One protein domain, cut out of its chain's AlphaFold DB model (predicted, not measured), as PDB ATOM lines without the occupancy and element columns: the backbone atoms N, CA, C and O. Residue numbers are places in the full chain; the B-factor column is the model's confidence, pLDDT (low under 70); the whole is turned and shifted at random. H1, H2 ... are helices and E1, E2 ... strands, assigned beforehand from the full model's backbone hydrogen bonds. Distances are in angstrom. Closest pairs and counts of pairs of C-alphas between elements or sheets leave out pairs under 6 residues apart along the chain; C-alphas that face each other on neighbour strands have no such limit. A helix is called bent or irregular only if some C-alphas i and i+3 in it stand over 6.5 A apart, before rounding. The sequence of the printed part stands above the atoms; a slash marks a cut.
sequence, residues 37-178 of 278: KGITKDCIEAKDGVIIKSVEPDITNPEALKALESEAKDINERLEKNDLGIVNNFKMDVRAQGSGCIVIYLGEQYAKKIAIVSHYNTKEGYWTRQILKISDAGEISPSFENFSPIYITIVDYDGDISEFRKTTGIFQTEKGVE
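This is residues 37 to 178 of the 278 residues of an uncharacterized protein of Lachnobacterium bovis (UniProt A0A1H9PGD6). A twisted, bent sheet of five strands has the long helix H1 along one face, while the two-strand sheet E1 and E4, with residues 139 to 144 beside E4, stands over part of the other. The short helix H2 sits at one end, by the start of E5, the end of E6 and the end of H1. The printed part has 142 residues, with named elements in the order E1 E2 H1 E3 E4 E5 E6 E7 H2. The larger sheet runs E2 E3 E7 E5 E6, and both sheets are antiparallel. The class is mixed, helices and strands; the whole is compact, with a radius of gyration of the C-alphas of 14.1 A, and spans 39 by 32 by 29 A.

In the larger sheet, E7, residues 149 to 155, is antiparallel to E5, residues 114 to 121, with N 118 and O 151 at 2.8 A. E5 forms a hairpin with the edge strand E6, residues 126 to 133, where N 117 and O 130 are 2.8 A apart. E3, residues 86 to 97, bends by 51 degrees at residue 93 and pairs staggered: residues 86 to 93 with E7, N 90 to O 152 at 2.8 A, and residues 93 to 97 with the other edge strand, E2, residues 51 to 56, N 53 to O 95 at 2.8 A. H1, residues 62 to 81, is on the sheet at a height of 8.3 A, over E5; their lines stand at 28 degrees on the local plane, only just along the strands. H2, residues 161 to 168, is on the sheet over E6; the closest C-alphas, of Ile 161 and Lys 133, are 7.0 A apart. H1, with residues 78 to 81 alone, only just touches H2, with 3 pairs of C-alphas within 8 A, Arg 78 and Thr 168 closest at 5.7 A; they are about perpendicular at 84 degrees. E1, residues 44 to 46, is antiparallel to E4, residues 100 to 105, with N 103 and O 45 at 2.8 A. Every O i to N i+4 pair is within hydrogen-bond range in H2, and 14 of 16 are in H1.

E1 begins at C-alpha 44, (179.573, 197.072, 101.382). E3 is 31.8 A long, H1 29.3 A, E6 23.3 A, E5 21.9 A and E7 19.9 A; E4, E2, H2 and E1 are shorter. H1 has a kink of 25 degrees near residue 70. H2 ends at C-alpha 168, (182.008, 194.618, 129.514).

The C-alphas farthest apart, of Gly 49 and Lys 81, are 40.1 A from each other. The printed part has no cut. The link from E6 to E7, residues 134 to 148, is long. Mean pLDDT of the printed part is 92.5; residues 174 to 178 are under 70.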
ATOM      1  N   LYS A  37     172.753 205.571 111.908       96.88
ATOM      2  CA  LYS A  37     173.038 205.895 110.507       96.88
ATOM      3  C   LYS A  37     172.814 204.686 109.609       96.88
ATOM      4  O   LYS A  37     173.344 203.604 109.856       96.88
ATOM      5  N   GLY A  38     172.089 204.895 108.521       96.56
ATOM      6  CA  GLY A  38     171.907 203.862 107.513       96.56
ATOM      7  C   GLY A  38     173.171 203.599 106.700       96.56
ATOM      8  O   GLY A  38     173.828 204.544 106.261       96.56
ATOM      9  N   ILE A  39     173.500 202.325 106.478       97.25
ATOM     10  CA  ILE A  39     174.593 201.909 105.585       97.25
ATOM     11  C   ILE A  39     174.017 201.560 104.214       97.25
ATOM     12  O   ILE A  39     173.095 200.757 104.088       97.25
ATOM     13  N   THR A  40     174.571 202.171 103.172       95.94
ATOM     14  CA  THR A  40     174.159 201.977 101.781       95.94
ATOM     15  C   THR A  40     175.029 200.942 101.069       95.94
ATOM     16  O   THR A  40     176.095 200.547 101.541       95.94
ATOM     17  N   LYS A  41     174.560 200.467  99.911       94.81
ATOM     18  CA  LYS A  41     175.199 199.379  99.150       94.81
ATOM     19  C   LYS A  41     176.648 199.666  98.734       94.81
ATOM     20  O   LYS A  41     177.435 198.736  98.633       94.81
ATOM     21  N   ASP A  42     176.988 200.919  98.462       96.44
ATOM     22  CA  ASP A  42     178.337 201.373  98.104       96.44
ATOM     23  C   ASP A  42     179.348 201.246  99.252       96.44
ATOM     24  O   ASP A  42     180.545 201.158  98.999       96.44
ATOM     25  N   CYS A  43     178.869 201.145 100.492       96.69
ATOM     26  CA  CYS A  43     179.688 200.923 101.679       96.69
ATOM     27  C   CYS A  43     179.841 199.437 102.035       96.69
ATOM     28  O   CYS A  43     180.255 199.122 103.153       96.69
ATOM     29  N   ILE A  44     179.485 198.513 101.132       96.81
ATOM     30  CA  ILE A  44     179.573 197.072 101.382       96.81
ATOM     31  C   ILE A  44     180.195 196.353 100.190       96.81
ATOM     32  O   ILE A  44     179.761 196.497  99.047       96.81
ATOM     33  N   GLU A  45     181.166 195.492 100.473       96.62
ATOM     34  CA  GLU A  45     181.766 194.592  99.495       96.62
ATOM     35  C   GLU A  45     181.553 193.132  99.906       96.62
ATOM     36  O   GLU A  45     181.780 192.743 101.052       96.62
ATOM     37  N   ALA A  46     181.127 192.300  98.957       94.44
ATOM     38  CA  ALA A  46     180.978 190.871  99.185       94.44
ATOM     39  C   ALA A  46     182.327 190.144  99.069       94.44
ATOM     40  O   ALA A  46     183.081 190.388  98.125       94.44
ATOM     41  N   LYS A  47     182.608 189.211  99.983       92.94
ATOM     42  CA  LYS A  47     183.758 188.295  99.917       92.94
ATOM     43  C   LYS A  47     183.273 186.842  99.937       92.94
ATOM     44  O   LYS A  47     182.081 186.577 100.043       92.94
ATOM     45  N   ASP A  48     184.194 185.897  99.761       89.38
ATOM     46  CA  ASP A  48     183.970 184.457  99.980       89.38
ATOM     47  C   ASP A  48     182.768 183.836  99.239       89.38
ATOM     48  O   ASP A  48     182.143 182.891  99.710       89.38
ATOM     49  N   GLY A  49     182.441 184.349  98.048       86.56
ATOM     50  CA  GLY A  49     181.326 183.838  97.243       86.56
ATOM     51  C   GLY A  49     179.939 184.318  97.687       86.56
ATOM     52  O   GLY A  49     178.938 183.852  97.142       86.56
ATOM     53  N   VAL A  50     179.864 185.269  98.623       94.94
ATOM     54  CA  VAL A  50     178.624 185.969  98.975       94.94
ATOM     55  C   VAL A  50     178.135 186.781  97.774       94.94
ATOM     56  O   VAL A  50     178.897 187.494  97.124       94.94
ATOM     57  N   ILE A  51     176.835 186.705  97.482       95.38
ATOM     58  CA  ILE A  51     176.203 187.496  96.417       95.38
ATOM     59  C   ILE A  51     175.175 188.432  97.046       95.38
ATOM     60  O   ILE A  51     174.061 188.015  97.374       95.38
ATOM     61  N   ILE A  52     175.537 189.708  97.196       96.00
ATOM     62  CA  ILE A  52     174.650 190.741  97.745       96.00
ATOM     63  C   ILE A  52     173.582 191.105  96.710       96.00
ATOM     64  O   ILE A  52     173.878 191.639  95.639       96.00
ATOM     65  N   LYS A  53     172.317 190.853  97.050       95.56
ATOM     66  CA  LYS A  53     171.161 191.200  96.217       95.56
ATOM     67  C   LYS A  53     170.719 192.634  96.461       95.56
ATOM     68  O   LYS A  53     170.606 193.411  95.514       95.56
ATOM     69  N   SER A  54     170.498 192.985  97.723       96.00
ATOM     70  CA  SER A  54     170.053 194.315  98.133       96.00
ATOM     71  C   SER A  54     170.610 194.682  99.500       96.00
ATOM     72  O   SER A  54     170.908 193.810 100.318       96.00
ATOM     73  N   VAL A  55     170.737 195.986  99.714       97.12
ATOM     74  CA  VAL A  55     171.107 196.606 100.984       97.12
ATOM     75  C   VAL A  55     170.145 197.766 101.158       97.12
ATOM     76  O   VAL A  55     170.126 198.662 100.313       97.12
ATOM     77  N   GLU A  56     169.342 197.721 102.210       97.44
ATOM     78  CA  GLU A  56     168.508 198.844 102.619       97.44
ATOM     79  C   GLU A  56     169.191 199.556 103.793       97.44
ATOM     80  O   GLU A  56     169.697 198.881 104.695       97.44
ATOM     81  N   PRO A  57     169.199 200.899 103.826       96.88
ATOM     82  CA  PRO A  57     169.842 201.672 104.889       96.88
ATOM     83  C   PRO A  57     169.067 201.641 106.214       96.88
ATOM     84  O   PRO A  57     169.442 202.317 107.164       96.88
ATOM     85  N   ASP A  58     167.969 200.896 106.292       96.25
ATOM     86  CA  ASP A  58     167.179 200.737 107.505       96.25
ATOM     87  C   ASP A  58     166.728 199.283 107.650       96.25
ATOM     88  O   ASP A  58     166.731 198.513 106.688       96.25
ATOM     89  N   ILE A  59     166.335 198.906 108.862       95.06
ATOM     90  CA  ILE A  59     165.855 197.564 109.171       95.06
ATOM     91  C   ILE A  59     164.398 197.457 108.727       95.06
ATOM     92  O   ILE A  59     163.511 198.066 109.317       95.06
ATOM     93  N   THR A  60     164.131 196.642 107.705       92.94
ATOM     94  CA  THR A  60     162.768 196.498 107.166       92.94
ATOM     95  C   THR A  60     161.958 195.396 107.847       92.94
ATOM     96  O   THR A  60     160.738 195.341 107.700       92.94
ATOM     97  N   ASN A  61     162.620 194.515 108.603       92.75
ATOM     98  CA  ASN A  61     161.978 193.421 109.323       92.75
ATOM     99  C   ASN A  61     161.381 193.912 110.666       92.75
ATOM    100  O   ASN A  61     162.143 194.283 111.564       92.75
ATOM    101  N   PRO A  62     160.046 193.860 110.858       91.25
ATOM    102  CA  PRO A  62     159.407 194.354 112.081       91.25
ATOM    103  C   PRO A  62     159.760 193.559 113.345       91.25
ATOM    104  O   PRO A  62     159.812 194.126 114.434       91.25
ATOM    105  N   GLU A  63     159.995 192.251 113.221       92.75
ATOM    106  CA  GLU A  63     160.392 191.413 114.358       92.75
ATOM    107  C   GLU A  63     161.812 191.753 114.808       92.75
ATOM    108  O   GLU A  63     162.056 191.894 116.005       92.75
ATOM    109  N   ALA A  64     162.716 191.973 113.847       94.69
ATOM    110  CA  ALA A  64     164.074 192.420 114.125       94.69
ATOM    111  C   ALA A  64     164.073 193.775 114.844       94.69
ATOM    112  O   ALA A  64     164.722 193.901 115.878       94.69
ATOM    113  N   LEU A  65     163.295 194.754 114.355       91.75
ATOM    114  CA  LEU A  65     163.138 196.065 115.003       91.75
ATOM    115  C   LEU A  65     162.632 195.938 116.442       91.75
ATOM    116  O   LEU A  65     163.214 196.509 117.359       91.75
ATOM    117  N   LYS A  66     161.583 195.139 116.661       90.25
ATOM    118  CA  LYS A  66     161.028 194.928 118.001       90.25
ATOM    119  C   LYS A  66     162.036 194.274 118.949       90.25
ATOM    120  O   LYS A  66     162.093 194.624 120.125       90.25
ATOM    121  N   ALA A  67     162.816 193.314 118.460       92.75
ATOM    122  CA  ALA A  67     163.856 192.662 119.249       92.75
ATOM    123  C   ALA A  67     165.079 193.573 119.477       92.75
ATOM    124  O   ALA A  67     165.795 193.394 120.464       92.75
ATOM    125  N   LEU A  68     165.315 194.545 118.589       94.56
ATOM    126  CA  LEU A  68     166.484 195.419 118.633       94.56
ATOM    127  C   LEU A  68     166.485 196.331 119.858       94.56
ATOM    128  O   LEU A  68     167.546 196.549 120.427       94.56
ATOM    129  N   GLU A  69     165.329 196.817 120.310       91.31
ATOM    130  CA  GLU A  69     165.260 197.652 121.520       91.31
ATOM    131  C   GLU A  69     165.868 196.948 122.739       91.31
ATOM    132  O   GLU A  69     166.645 197.541 123.484       91.31
ATOM    133  N   SER A  70     165.558 195.662 122.928       90.81
ATOM    134  CA  SER A  70     166.116 194.883 124.037       90.81
ATOM    135  C   SER A  70     167.610 194.612 123.859       90.81
ATOM    136  O   SER A  70     168.346 194.601 124.842       90.81
ATOM    137  N   GLU A  71     168.048 194.379 122.622       93.75
ATOM    138  CA  GLU A  71     169.449 194.136 122.278       93.75
ATOM    139  C   GLU A  71     170.308 195.387 122.508       93.75
ATOM    140  O   GLU A  71     171.304 195.340 123.231       93.75
ATOM    141  N   ALA A  72     169.890 196.527 121.954       94.06
ATOM    142  CA  ALA A  72     170.559 197.812 122.113       94.06
ATOM    143  C   ALA A  72     170.579 198.253 123.581       94.06
ATOM    144  O   ALA A  72     171.582 198.787 124.049       94.06
ATOM    145  N   LYS A  73     169.509 197.975 124.337       93.00
ATOM    146  CA  LYS A  73     169.470 198.228 125.778       93.00
ATOM    147  C   LYS A  73     170.512 197.408 126.545       93.00
ATOM    148  O   LYS A  73     171.242 197.993 127.337       93.00
ATOM    149  N   ASP A  74     170.615 196.095 126.310       93.62
ATOM    150  CA  ASP A  74     171.627 195.250 126.977       93.62
ATOM    151  C   ASP A  74     173.054 195.722 126.661       93.62
ATOM    152  O   ASP A  74     173.896 195.779 127.558       93.62
ATOM    153  N   ILE A  75     173.325 196.103 125.410       94.69
ATOM    154  CA  ILE A  75     174.627 196.656 125.015       94.69
ATOM    155  C   ILE A  75     174.894 197.970 125.757       94.69
ATOM    156  O   ILE A  75     175.927 198.091 126.417       94.69
ATOM    157  N   ASN A  76     173.965 198.925 125.701       93.88
ATOM    158  CA  ASN A  76     174.147 200.242 126.309       93.88
ATOM    159  C   ASN A  76     174.339 200.149 127.825       93.88
ATOM    160  O   ASN A  76     175.292 200.722 128.343       93.88
ATOM    161  N   GLU A  77     173.522 199.366 128.535       93.31
ATOM    162  CA  GLU A  77     173.653 199.195 129.989       93.31
ATOM    163  C   GLU A  77     175.025 198.622 130.383       93.31
ATOM    164  O   GLU A  77     175.612 199.018 131.395       93.31
ATOM    165  N   ARG A  78     175.577 197.700 129.582       94.69
ATOM    166  CA  ARG A  78     176.913 197.132 129.824       94.69
ATOM    167  C   ARG A  78     178.029 198.124 129.543       94.69
ATOM    168  O   ARG A  78     179.020 198.112 130.271       94.69
ATOM    169  N   LEU A  79     177.892 198.951 128.512       95.25
ATOM    170  CA  LEU A  79     178.866 199.994 128.195       95.25
ATOM    171  C   LEU A  79     178.848 201.101 129.256       95.25
ATOM    172  O   LEU A  79     179.896 201.414 129.817       95.25
ATOM    173  N   GLU A  80     177.664 201.595 129.627       93.31
ATOM    174  CA  GLU A  80     177.476 202.614 130.667       93.31
ATOM    175  C   GLU A  80     178.027 202.163 132.023       93.31
ATOM    176  O   GLU A  80     178.731 202.913 132.697       93.31
ATOM    177  N   LYS A  81     177.781 200.906 132.416       94.31
ATOM    178  CA  LYS A  81     178.309 200.344 133.670       94.31
ATOM    179  C   LYS A  81     179.841 200.363 133.744       94.31
ATOM    180  O   LYS A  81     180.391 200.344 134.845       94.31
ATOM    181  N   ASN A  82     180.510 200.360 132.596       92.94
ATOM    182  CA  ASN A  82     181.965 200.359 132.483       92.94
ATOM    183  C   ASN A  82     182.530 201.716 132.037       92.94
ATOM    184  O   ASN A  82     183.705 201.774 131.689       92.94
ATOM    185  N   ASP A  83     181.716 202.777 132.057       93.88
ATOM    186  CA  ASP A  83     182.103 204.134 131.647       93.88
ATOM    187  C   ASP A  83     182.672 204.192 130.215       93.88
ATOM    188  O   ASP A  83     183.613 204.925 129.914       93.88
ATOM    189  N   LEU A  84     182.118 203.370 129.314       94.19
ATOM    190  CA  LEU A  84     182.504 203.335 127.905       94.19
ATOM    191  C   LEU A  84     181.501 204.110 127.052       94.19
ATOM    192  O   LEU A  84     180.309 203.804 127.027       94.19
ATOM    193  N   GLY A  85     182.009 205.096 126.313       93.06
ATOM    194  CA  GLY A  85     181.211 205.925 125.417       93.06
ATOM    195  C   GLY A  85     180.889 205.232 124.093       93.06
ATOM    196  O   GLY A  85     181.744 204.594 123.474       93.06
ATOM    197  N   ILE A  86     179.657 205.409 123.616       96.00
ATOM    198  CA  ILE A  86     179.265 205.047 122.251       96.00
ATOM    199  C   ILE A  86     179.608 206.213 121.329       96.00
ATOM    200  O   ILE A  86     179.166 207.338 121.547       96.00
ATOM    201  N   VAL A  87     180.377 205.935 120.280       96.44
ATOM    202  CA  VAL A  87     180.772 206.941 119.286       96.44
ATOM    203  C   VAL A  87     179.675 207.132 118.254       96.44
ATOM    204  O   VAL A  87     179.366 208.260 117.873       96.44
ATOM    205  N   ASN A  88     179.124 206.029 117.748       97.44
ATOM    206  CA  ASN A  88     178.084 206.068 116.730       97.44
ATOM    207  C   ASN A  88     177.382 204.709 116.597       97.44
ATOM    208  O   ASN A  88     177.962 203.673 116.924       97.44
ATOM    209  N   ASN A  89     176.169 204.719 116.044       98.06
ATOM    210  CA  ASN A  89     175.415 203.518 115.702       98.06
ATOM    211  C   ASN A  89     175.077 203.494 114.213       98.06
ATOM    212  O   ASN A  89     174.853 204.539 113.595       98.06
ATOM    213  N   PHE A  90     175.018 202.292 113.650       98.38
ATOM    214  CA  PHE A  90     174.648 202.059 112.263       98.38
ATOM    215  C   PHE A  90     173.632 200.937 112.145       98.38
ATOM    216  O   PHE A  90     173.598 200.024 112.969       98.38
ATOM    217  N   LYS A  91     172.840 200.981 111.079       97.56
ATOM    218  CA  LYS A  91     171.852 199.954 110.766       97.56
ATOM    219  C   LYS A  91     171.749 199.707 109.269       97.56
ATOM    220  O   LYS A  91     172.032 200.587 108.457       97.56
ATOM    221  N   MET A  92     171.367 198.487 108.920       97.75
ATOM    222  CA  MET A  92     171.062 198.088 107.549       97.75
ATOM    223  C   MET A  92     170.289 196.774 107.515       97.75
ATOM    224  O   MET A  92     170.387 195.952 108.427       97.75
ATOM    225  N   ASP A  93     169.581 196.544 106.418       96.62
ATOM    226  CA  ASP A  93     168.999 195.252 106.069       96.62
ATOM    227  C   ASP A  93     169.694 194.707 104.821       96.62
ATOM    228  O   ASP A  93     169.585 195.270 103.727       96.62
ATOM    229  N   VAL A  94     170.450 193.622 104.989       95.00
ATOM    230  CA  VAL A  94     171.227 193.011 103.909       95.00
ATOM    231  C   VAL A  94     170.553 191.725 103.465       95.00
ATOM    232  O   VAL A  94     170.380 190.785 104.240       95.00
ATOM    233  N   ARG A  95     170.247 191.638 102.169       94.00
ATOM    234  CA  ARG A  95     169.797 190.398 101.532       94.00
ATOM    235  C   ARG A  95     170.895 189.889 100.621       94.00
ATOM    236  O   ARG A  95     171.215 190.521  99.614       94.00
ATOM    237  N   ALA A  96     171.423 188.715 100.929       93.62
ATOM    238  CA  ALA A  96     172.439 188.067 100.112       93.62
ATOM    239  C   ALA A  96     172.187 186.559  99.981       93.62
ATOM    240  O   ALA A  96     171.363 185.978 100.687       93.62
ATOM    241  N   GLN A  97     172.862 185.940  99.017       93.12
ATOM    242  CA  GLN A  97     172.945 184.488  98.865       93.12
ATOM    243  C   GLN A  97     174.299 183.980  99.346       93.12
ATOM    244  O   GLN A  97     175.317 184.635  99.121       93.12
ATOM    245  N   GLY A  98     174.284 182.780  99.926       89.75
ATOM    246  CA  GLY A  98     175.462 182.132 100.492       89.75
ATOM    247  C   GLY A  98     175.679 182.474 101.964       89.75
ATOM    248  O   GLY A  98     174.839 183.114 102.600       89.75
ATOM    249  N   SER A  99     176.815 182.018 102.472       90.81
ATOM    250  CA  SER A  99     177.375 182.333 103.784       90.81
ATOM    251  C   SER A  99     178.807 182.824 103.594       90.81
ATOM    252  O   SER A  99     179.449 182.476 102.601       90.81
ATOM    253  N   GLY A 100     179.308 183.630 104.524       92.19
ATOM    254  CA  GLY A 100     180.684 184.113 104.491       92.19
ATOM    255  C   GLY A 100     180.825 185.561 104.930       92.19
ATOM    256  O   GLY A 100     179.929 186.130 105.560       92.19
ATOM    257  N   CYS A 101     181.972 186.143 104.593       94.31
ATOM    258  CA  CYS A 101     182.336 187.482 105.026       94.31
ATOM    259  C   CYS A 101     181.813 188.562 104.072       94.31
ATOM    260  O   CYS A 101     181.792 188.402 102.848       94.31
ATOM    261  N   ILE A 102     181.461 189.710 104.640       96.31
ATOM    262  CA  ILE A 102     181.316 190.969 103.903       96.31
ATOM    263  C   ILE A 102     182.260 191.999 104.506       96.31
ATOM    264  O   ILE A 102     182.512 191.965 105.705       96.31
ATOM    265  N   VAL A 103     182.771 192.914 103.693       98.00
ATOM    266  CA  VAL A 103     183.492 194.096 104.175       98.00
ATOM    267  C   VAL A 103     182.495 195.238 104.277       98.00
ATOM    268  O   VAL A 103     181.745 195.484 103.332       98.00
ATOM    269  N   ILE A 104     182.479 195.921 105.417       98.31
ATOM    270  CA  ILE A 104     181.648 197.101 105.657       98.31
ATOM    271  C   ILE A 104     182.576 198.284 105.911       98.31
ATOM    272  O   ILE A 104     183.395 198.249 106.834       98.31
ATOM    273  N   TYR A 105     182.412 199.333 105.114       98.12
ATOM    274  CA  TYR A 105     183.179 200.570 105.200       98.12
ATOM    275  C   TYR A 105     182.440 201.558 106.116       98.12
ATOM    276  O   TYR A 105     181.402 202.107 105.748       98.12
ATOM    277  N   LEU A 106     182.954 201.767 107.332       97.56
ATOM    278  CA  LEU A 106     182.370 202.663 108.342       97.56
ATOM    279  C   LEU A 106     182.993 204.068 108.289       97.56
ATOM    280  O   LEU A 106     182.316 205.054 108.584       97.56
ATOM    281  N   GLY A 107     184.265 204.159 107.895       96.75
ATOM    282  CA  GLY A 107     185.026 205.402 107.733       96.75
ATOM    283  C   GLY A 107     186.228 205.505 108.675       96.75
ATOM    284  O   GLY A 107     186.180 205.049 109.820       96.75
ATOM    285  N   GLU A 108     187.310 206.119 108.190       97.44
ATOM    286  CA  GLU A 108     188.610 206.223 108.879       97.44
ATOM    287  C   GLU A 108     188.524 206.906 110.252       97.44
ATOM    288  O   GLU A 108     189.306 206.605 111.150       97.44
ATOM    289  N   GLN A 109     187.536 207.777 110.473       97.38
ATOM    290  CA  GLN A 109     187.310 208.419 111.772       97.38
ATOM    291  C   GLN A 109     186.969 207.429 112.902       97.38
ATOM    292  O   GLN A 109     186.998 207.803 114.074       97.38
ATOM    293  N   TYR A 110     186.629 206.182 112.568       97.38
ATOM    294  CA  TYR A 110     186.384 205.111 113.534       97.38
ATOM    295  C   TYR A 110     187.521 204.088 113.603       97.38
ATOM    296  O   TYR A 110     187.371 203.071 114.276       97.38
ATOM    297  N   ALA A 111     188.645 204.330 112.925       97.00
ATOM    298  CA  ALA A 111     189.798 203.440 112.941       97.00
ATOM    299  C   ALA A 111     190.228 203.076 114.370       97.00
ATOM    300  O   ALA A 111     190.192 203.910 115.277       97.00
ATOM    301  N   LYS A 112     190.651 201.819 114.556       95.12
ATOM    302  CA  LYS A 112     191.149 201.229 115.815       95.12
ATOM    303  C   LYS A 112     190.135 201.108 116.954       95.12
ATOM    304  O   LYS A 112     190.466 200.483 117.959       95.12
ATOM    305  N   LYS A 113     188.911 201.616 116.787       97.00
ATOM    306  CA  LYS A 113     187.821 201.446 117.753       97.00
ATOM    307  C   LYS A 113     187.243 200.032 117.709       97.00
ATOM    308  O   LYS A 113     187.539 199.243 116.806       97.00
ATOM    309  N   ILE A 114     186.381 199.715 118.671       97.81
ATOM    310  CA  ILE A 114     185.644 198.449 118.706       97.81
ATOM    311  C   ILE A 114     184.265 198.624 118.072       97.81
ATOM    312  O   ILE A 114     183.532 199.553 118.403       97.81
ATOM    313  N   ALA A 115     183.901 197.693 117.192       98.06
ATOM    314  CA  ALA A 115     182.557 197.536 116.662       98.06
ATOM    315  C   ALA A 115     181.900 196.291 117.272       98.06
ATOM    316  O   ALA A 115     182.414 195.174 117.146       98.06
ATOM    317  N   ILE A 116     180.739 196.478 117.895       98.12
ATOM    318  CA  ILE A 116     179.816 195.396 118.240       98.12
ATOM    319  C   ILE A 116     178.847 195.267 117.070       98.12
ATOM    320  O   ILE A 116     178.059 196.173 116.814       98.12
ATOM    321  N   VAL A 117     178.935 194.160 116.341       98.06
ATOM    322  CA  VAL A 117     178.086 193.862 115.188       98.06
ATOM    323  C   VAL A 117     177.012 192.884 115.636       98.06
ATOM    324  O   VAL A 117     177.287 191.695 115.809       98.06
ATOM    325  N   SER A 118     175.798 193.384 115.821       97.38
ATOM    326  CA  SER A 118     174.619 192.573 116.094       97.38
ATOM    327  C   SER A 118     173.939 192.186 114.780       97.38
ATOM    328  O   SER A 118     173.706 193.021 113.910       97.38
ATOM    329  N   HIS A 119     173.605 190.911 114.624       95.50
ATOM    330  CA  HIS A 119     172.952 190.345 113.443       95.50
ATOM    331  C   HIS A 119     171.724 189.532 113.845       95.50
ATOM    332  O   HIS A 119     171.791 188.701 114.752       95.50
ATOM    333  N   TYR A 120     170.591 189.783 113.195       95.94
ATOM    334  CA  TYR A 120     169.327 189.167 113.582       95.94
ATOM    335  C   TYR A 120     169.163 187.777 112.963       95.94
ATOM    336  O   TYR A 120     168.917 187.643 111.765       95.94
ATOM    337  N   ASN A 121     169.210 186.709 113.753       91.19
ATOM    338  CA  ASN A 121     168.938 185.380 113.227       91.19
ATOM    339  C   ASN A 121     167.435 185.217 112.954       91.19
ATOM    340  O   ASN A 121     166.659 184.903 113.852       91.19
ATOM    341  N   THR A 122     167.018 185.379 111.697       88.81
ATOM    342  CA  THR A 122     165.601 185.290 111.294       88.81
ATOM    343  C   THR A 122     164.980 183.914 111.513       88.81
ATOM    344  O   THR A 122     163.760 183.812 111.585       88.81
ATOM    345  N   LYS A 123     165.787 182.849 111.625       87.44
ATOM    346  CA  LYS A 123     165.283 181.497 111.914       87.44
ATOM    347  C   LYS A 123     164.983 181.302 113.394       87.44
ATOM    348  O   LYS A 123     164.062 180.565 113.730       87.44
ATOM    349  N   GLU A 124     165.784 181.915 114.259       86.06
ATOM    350  CA  GLU A 124     165.702 181.705 115.706       86.06
ATOM    351  C   GLU A 124     165.044 182.876 116.452       86.06
ATOM    352  O   GLU A 124     164.662 182.722 117.610       86.06
ATOM    353  N   GLY A 125     164.866 184.024 115.796       89.56
ATOM    354  CA  GLY A 125     164.140 185.176 116.326       89.56
ATOM    355  C   GLY A 125     164.912 185.988 117.368       89.56
ATOM    356  O   GLY A 125     164.294 186.619 118.223       89.56
ATOM    357  N   TYR A 126     166.249 185.959 117.342       90.44
ATOM    358  CA  TYR A 126     167.086 186.709 118.283       90.44
ATOM    359  C   TYR A 126     168.346 187.288 117.627       90.44
ATOM    360  O   TYR A 126     168.765 186.857 116.551       90.44
ATOM    361  N   TRP A 127     168.949 188.282 118.282       94.12
ATOM    362  CA  TRP A 127     170.180 188.935 117.839       94.12
ATOM    363  C   TRP A 127     171.424 188.161 118.296       94.12
ATOM    364  O   TRP A 127     171.571 187.818 119.467       94.12
ATOM    365  N   THR A 128     172.326 187.884 117.360       93.81
ATOM    366  CA  THR A 128     173.670 187.338 117.603       93.81
ATOM    367  C   THR A 128     174.700 188.453 117.523       93.81
ATOM    368  O   THR A 128     174.441 189.473 116.890       93.81
ATOM    369  N   ARG A 129     175.871 188.284 118.147       94.31
ATOM    370  CA  ARG A 129     176.907 189.328 118.213       94.31
ATOM    371  C   ARG A 129     178.243 188.836 117.697       94.31
ATOM    372  O   ARG A 129     178.674 187.737 118.039       94.31
ATOM    373  N   GLN A 130     178.942 189.705 116.982       95.75
ATOM    374  CA  GLN A 130     180.375 189.631 116.717       95.75
ATOM    375  C   GLN A 130     181.040 190.898 117.254       95.75
ATOM    376  O   GLN A 130     180.442 191.970 117.259       95.75
ATOM    377  N   ILE A 131     182.280 190.779 117.721       96.88
ATOM    378  CA  ILE A 131     183.055 191.917 118.227       96.88
ATOM    379  C   ILE A 131     184.317 191.996 117.391       96.88
ATOM    380  O   ILE A 131     185.102 191.047 117.385       96.88
ATOM    381  N   LEU A 132     184.483 193.112 116.692       96.88
ATOM    382  CA  LEU A 132     185.547 193.330 115.722       96.88
ATOM    383  C   LEU A 132     186.284 194.626 116.050       96.88
ATOM    384  O   LEU A 132     185.690 195.584 116.543       96.88
ATOM    385  N   LYS A 133     187.581 194.660 115.749       97.12
ATOM    386  CA  LYS A 133     188.368 195.894 115.773       97.12
ATOM    387  C   LYS A 133     188.288 196.527 114.392       97.12
ATOM    388  O   LYS A 133     188.457 195.831 113.391       97.12
ATOM    389  N   ILE A 134     187.988 197.819 114.345       98.06
ATOM    390  CA  ILE A 134     187.891 198.561 113.089       98.06
ATOM    391  C   ILE A 134     189.309 198.774 112.557       98.06
ATOM    392  O   ILE A 134     190.194 199.214 113.297       98.06
ATOM    393  N   SER A 135     189.532 198.435 111.287       98.00
ATOM    394  CA  SER A 135     190.837 198.572 110.638       98.00
ATOM    395  C   SER A 135     191.272 200.039 110.539       98.00
ATOM    396  O   SER A 135     190.471 200.956 110.722       98.00
ATOM    397  N   ASP A 136     192.540 200.275 110.197       97.44
ATOM    398  CA  ASP A 136     193.052 201.634 109.964       97.44
ATOM    399  C   ASP A 136     192.332 202.356 108.810       97.44
ATOM    400  O   ASP A 136     192.231 203.578 108.822       97.44
ATOM    401  N   ALA A 137     191.782 201.605 107.850       97.38
ATOM    402  CA  ALA A 137     190.982 202.133 106.744       97.38
ATOM    403  C   ALA A 137     189.507 202.390 107.126       97.38
ATOM    404  O   ALA A 137     188.711 202.823 106.296       97.38
ATOM    405  N   GLY A 138     189.112 202.124 108.377       97.69
ATOM    406  CA  GLY A 138     187.728 202.285 108.816       97.69
ATOM    407  C   GLY A 138     186.807 201.142 108.387       97.69
ATOM    408  O   GLY A 138     185.617 201.371 108.168       97.69
ATOM    409  N   GLU A 139     187.340 199.928 108.243       98.25
ATOM    410  CA  GLU A 139     186.610 198.757 107.748       98.25
ATOM    411  C   GLU A 139     186.435 197.691 108.832       98.25
ATOM    412  O   GLU A 139     187.277 197.524 109.718       98.25
ATOM    413  N   ILE A 140     185.360 196.913 108.719       98.25
ATOM    414  CA  ILE A 140     185.167 195.662 109.460       98.25
ATOM    415  C   ILE A 140     184.790 194.534 108.501       98.25
ATOM    416  O   ILE A 140     184.228 194.779 107.434       98.25
ATOM    417  N   SER A 141     185.071 193.290 108.889       97.56
ATOM    418  CA  SER A 141     184.753 192.107 108.076       97.56
ATOM    419  C   SER A 141     183.996 191.038 108.868       97.56
ATOM    420  O   SER A 141     184.578 190.008 109.211       97.56
ATOM    421  N   PRO A 142     182.720 191.270 109.230       96.69
ATOM    422  CA  PRO A 142     181.916 190.251 109.892       96.69
ATOM    423  C   PRO A 142     181.574 189.094 108.945       96.69
ATOM    424  O   PRO A 142     181.413 189.281 107.735       96.69
ATOM    425  N   SER A 143     181.421 187.902 109.522       94.00
ATOM    426  CA  SER A 143     181.048 186.681 108.804       94.00
ATOM    427  C   SER A 143     179.682 186.189 109.249       94.00
ATOM    428  O   SER A 143     179.394 186.168 110.445       94.00
ATOM    429  N   PHE A 144     178.832 185.789 108.307       91.19
ATOM    430  CA  PHE A 144     177.473 185.353 108.616       91.19
ATOM    431  C   PHE A 144     177.113 184.052 107.900       91.19
ATOM    432  O   PHE A 144     177.399 183.867 106.716       91.19
ATOM    433  N   GLU A 145     176.409 183.160 108.602       88.88
ATOM    434  CA  GLU A 145     175.810 181.962 107.997       88.88
ATOM    435  C   GLU A 145     174.598 182.290 107.118       88.88
ATOM    436  O   GLU A 145     174.293 181.581 106.159       88.88
ATOM    437  N   ASN A 146     173.877 183.352 107.462       89.50
ATOM    438  CA  ASN A 146     172.769 183.885 106.688       89.50
ATOM    439  C   ASN A 146     172.768 185.410 106.791       89.50
ATOM    440  O   ASN A 146     173.253 185.963 107.768       89.50
ATOM    441  N   PHE A 147     172.231 186.097 105.789       90.25
ATOM    442  CA  PHE A 147     172.181 187.558 105.779       90.25
ATOM    443  C   PHE A 147     170.790 188.044 106.167       90.25
ATOM    444  O   PHE A 147     169.779 187.527 105.682       90.25
ATOM    445  N   SER A 148     170.761 189.008 107.074       91.12
ATOM    446  CA  SER A 148     169.567 189.565 107.697       91.12
ATOM    447  C   SER A 148     169.888 190.983 108.204       91.12
ATOM    448  O   SER A 148     170.996 191.468 107.952       91.12
ATOM    449  N   PRO A 149     168.962 191.671 108.899       97.25
ATOM    450  CA  PRO A 149     169.261 192.945 109.534       97.25
ATOM    451  C   PRO A 149     170.512 192.927 110.412       97.25
ATOM    452  O   PRO A 149     170.717 192.016 111.218       97.25
ATOM    453  N   ILE A 150     171.318 193.975 110.270       97.75
ATOM    454  CA  ILE A 150     172.554 194.204 111.013       97.75
ATOM    455  C   ILE A 150     172.440 195.551 111.727       97.75
ATOM    456  O   ILE A 150     172.047 196.556 111.131       97.75
ATOM    457  N   TYR A 151     172.829 195.566 112.995       98.25
ATOM    458  CA  TYR A 151     172.989 196.757 113.815       98.25
ATOM    459  C   TYR A 151     174.426 196.811 114.331       98.25
ATOM    460  O   TYR A 151     174.969 195.796 114.759       98.25
ATOM    461  N   ILE A 152     175.071 197.970 114.254       98.56
ATOM    462  CA  ILE A 152     176.480 198.128 114.621       98.56
ATOM    463  C   ILE A 152     176.595 199.251 115.636       98.56
ATOM    464  O   ILE A 152     176.205 200.380 115.347       98.56
ATOM    465  N   THR A 153     177.210 198.965 116.777       98.44
ATOM    466  CA  THR A 153     177.563 199.964 117.789       98.44
ATOM    467  C   THR A 153     179.075 200.137 117.817       98.44
ATOM    468  O   THR A 153     179.809 199.180 118.070       98.44
ATOM    469  N   ILE A 154     179.549 201.356 117.552       98.31
ATOM    470  CA  ILE A 154     180.964 201.717 117.666       98.31
ATOM    471  C   ILE A 154     181.220 202.273 119.061       98.31
ATOM    472  O   ILE A 154     180.567 203.229 119.483       98.31
ATOM    473  N   VAL A 155     182.204 201.707 119.746       97.81
ATOM    474  CA  VAL A 155     182.579 202.066 121.115       97.81
ATOM    475  C   VAL A 155     183.927 202.771 121.117       97.81
ATOM    476  O   VAL A 155     184.845 202.368 120.400       97.81
ATOM    477  N   ASP A 156     184.058 203.811 121.937       95.50
ATOM    478  CA  ASP A 156     185.316 204.521 122.145       95.50
ATOM    479  C   ASP A 156     186.247 203.700 123.045       95.50
ATOM    480  O   ASP A 156     186.322 203.895 124.256       95.50
ATOM    481  N   TYR A 157     186.888 202.692 122.457       95.00
ATOM    482  CA  TYR A 157     187.799 201.800 123.159       95.00
ATOM    483  C   TYR A 157     188.979 201.434 122.262       95.00
ATOM    484  O   TYR A 157     188.798 200.813 121.216       95.00
ATOM    485  N   ASP A 158     190.184 201.789 122.709       88.69
ATOM    486  CA  ASP A 158     191.426 201.597 121.945       88.69
ATOM    487  C   ASP A 158     192.171 200.292 122.302       88.69
ATOM    488  O   ASP A 158     193.141 199.912 121.635       88.69
ATOM    489  N   GLY A 159     191.708 199.579 123.335       90.44
ATOM    490  CA  GLY A 159     192.311 198.336 123.815       90.44
ATOM    491  C   GLY A 159     192.021 197.115 122.937       90.44
ATOM    492  O   GLY A 159     191.508 197.204 121.814       90.44
ATOM    493  N   ASP A 160     192.363 195.938 123.454       93.69
ATOM    494  CA  ASP A 160     192.171 194.673 122.747       93.69
ATOM    495  C   ASP A 160     190.770 194.092 122.959       93.69
ATOM    496  O   ASP A 160     190.128 194.279 123.992       93.69
ATOM    497  N   ILE A 161     190.300 193.312 121.981       93.38
ATOM    498  CA  ILE A 161     188.970 192.684 122.020       93.38
ATOM    499  C   ILE A 161     188.819 191.764 123.243       93.38
ATOM    500  O   ILE A 161     187.742 191.687 123.832       93.38
ATOM    501  N   SER A 162     189.876 191.046 123.629       91.56
ATOM    502  CA  SER A 162     189.851 190.134 124.780       91.56
ATOM    503  C   SER A 162     189.610 190.880 126.094       91.56
ATOM    504  O   SER A 162     188.797 190.445 126.914       91.56
ATOM    505  N   GLU A 163     190.265 192.024 126.274       92.75
ATOM    506  CA  GLU A 163     190.087 192.893 127.431       92.75
ATOM    507  C   GLU A 163     188.709 193.551 127.413       92.75
ATOM    508  O   GLU A 163     187.988 193.483 128.407       92.75
ATOM    509  N   PHE A 164     188.282 194.068 126.259       94.25
ATOM    510  CA  PHE A 164     186.941 194.611 126.069       94.25
ATOM    511  C   PHE A 164     185.851 193.623 126.513       94.25
ATOM    512  O   PHE A 164     184.957 193.977 127.288       94.25
ATOM    513  N   ARG A 165     185.944 192.362 126.069       93.12
ATOM    514  CA  ARG A 165     185.016 191.279 126.441       93.12
ATOM    515  C   ARG A 165     185.022 191.025 127.945       93.12
ATOM    516  O   ARG A 165     183.965 190.896 128.553       93.12
ATOM    517  N   LYS A 166     186.209 190.968 128.555       91.56
ATOM    518  CA  LYS A 166     186.362 190.735 129.997       91.56
ATOM    519  C   LYS A 166     185.759 191.871 130.827       91.56
ATOM    520  O   LYS A 166     185.104 191.593 131.827       91.56
ATOM    521  N   THR A 167     185.967 193.117 130.411       90.31
ATOM    522  CA  THR A 167     185.489 194.317 131.109       90.31
ATOM    523  C   THR A 167     183.974 194.465 130.990       90.31
ATOM    524  O   THR A 167     183.272 194.594 131.988       90.31
ATOM    525  N   THR A 168     183.439 194.374 129.774       91.62
ATOM    526  CA  THR A 168     182.008 194.618 129.514       91.62
ATOM    527  C   THR A 168     181.118 193.404 129.776       91.62
ATOM    528  O   THR A 168     179.908 193.532 129.979       91.62
ATOM    529  N   GLY A 169     181.692 192.200 129.735       89.75
ATOM    530  CA  GLY A 169     180.938 190.951 129.700       89.75
ATOM    531  C   GLY A 169     180.110 190.779 128.421       89.75
ATOM    532  O   GLY A 169     179.191 189.959 128.410       89.75
ATOM    533  N   ILE A 170     180.368 191.572 127.375       88.31
ATOM    534  CA  ILE A 170     179.784 191.388 126.045       88.31
ATOM    535  C   ILE A 170     180.650 190.361 125.325       88.31
ATOM    536  O   ILE A 170     181.844 190.576 125.128       88.31
ATOM    537  N   PHE A 171     180.049 189.245 124.927       86.12
ATOM    538  CA  PHE A 171     180.733 188.165 124.224       86.12
ATOM    539  C   PHE A 171     180.125 187.953 122.842       86.12
ATOM    540  O   PHE A 171     178.973 188.308 122.586       86.12
ATOM    541  N   GLN A 172     180.918 187.351 121.959       82.06
ATOM    542  CA  GLN A 172     180.405 186.785 120.721       82.06
ATOM    543  C   GLN A 172     179.429 185.656 121.057       82.06
ATOM    544  O   GLN A 172     179.667 184.879 121.982       82.06
ATOM    545  N   THR A 173     178.329 185.559 120.318       75.75
ATOM    546  CA  THR A 173     177.405 184.438 120.484       75.75
ATOM    547  C   THR A 173     178.040 183.202 119.839       75.75
ATOM    548  O   THR A 173     178.271 183.191 118.636       75.75
ATOM    549  N   GLU A 174     178.351 182.166 120.625       50.91
ATOM    550  CA  GLU A 174     179.084 180.967 120.158       50.91
ATOM    551  C   GLU A 174     178.318 180.114 119.129       50.91
ATOM    552  O   GLU A 174     178.886 179.214 118.514       50.91
ATOM    553  N   LYS A 175     177.034 180.391 118.892       50.25
ATOM    554  CA  LYS A 175     176.251 179.718 117.854       50.25
ATOM    555  C   LYS A 175     176.295 180.522 116.555       50.25
ATOM    556  O   LYS A 175     175.452 181.390 116.353       50.25
ATOM    557  N   GLY A 176     177.263 180.219 115.688       40.00
ATOM    558  CA  GLY A 176     177.161 180.564 114.263       40.00
ATOM    559  C   GLY A 176     178.384 181.169 113.572       40.00
ATOM    560  O   GLY A 176     178.224 181.717 112.487       40.00
ATOM    561  N   VAL A 177     179.591 181.126 114.150       39.16
ATOM    562  CA  VAL A 177     180.804 181.550 113.426       39.16
ATOM    563  C   VAL A 177     181.998 180.694 113.855       39.16
ATOM    564  O   VAL A 177     182.621 180.962 114.880       39.16
ATOM    565  N   GLU A 178     182.354 179.682 113.058       32.09
ATOM    566  CA  GLU A 178     183.740 179.197 113.037       32.09
ATOM    567  C   GLU A 178     184.610 180.337 112.492       32.09
ATOM    568  O   GLU A 178     184.652 180.603 111.288       32.09
TER     569      GLU A 178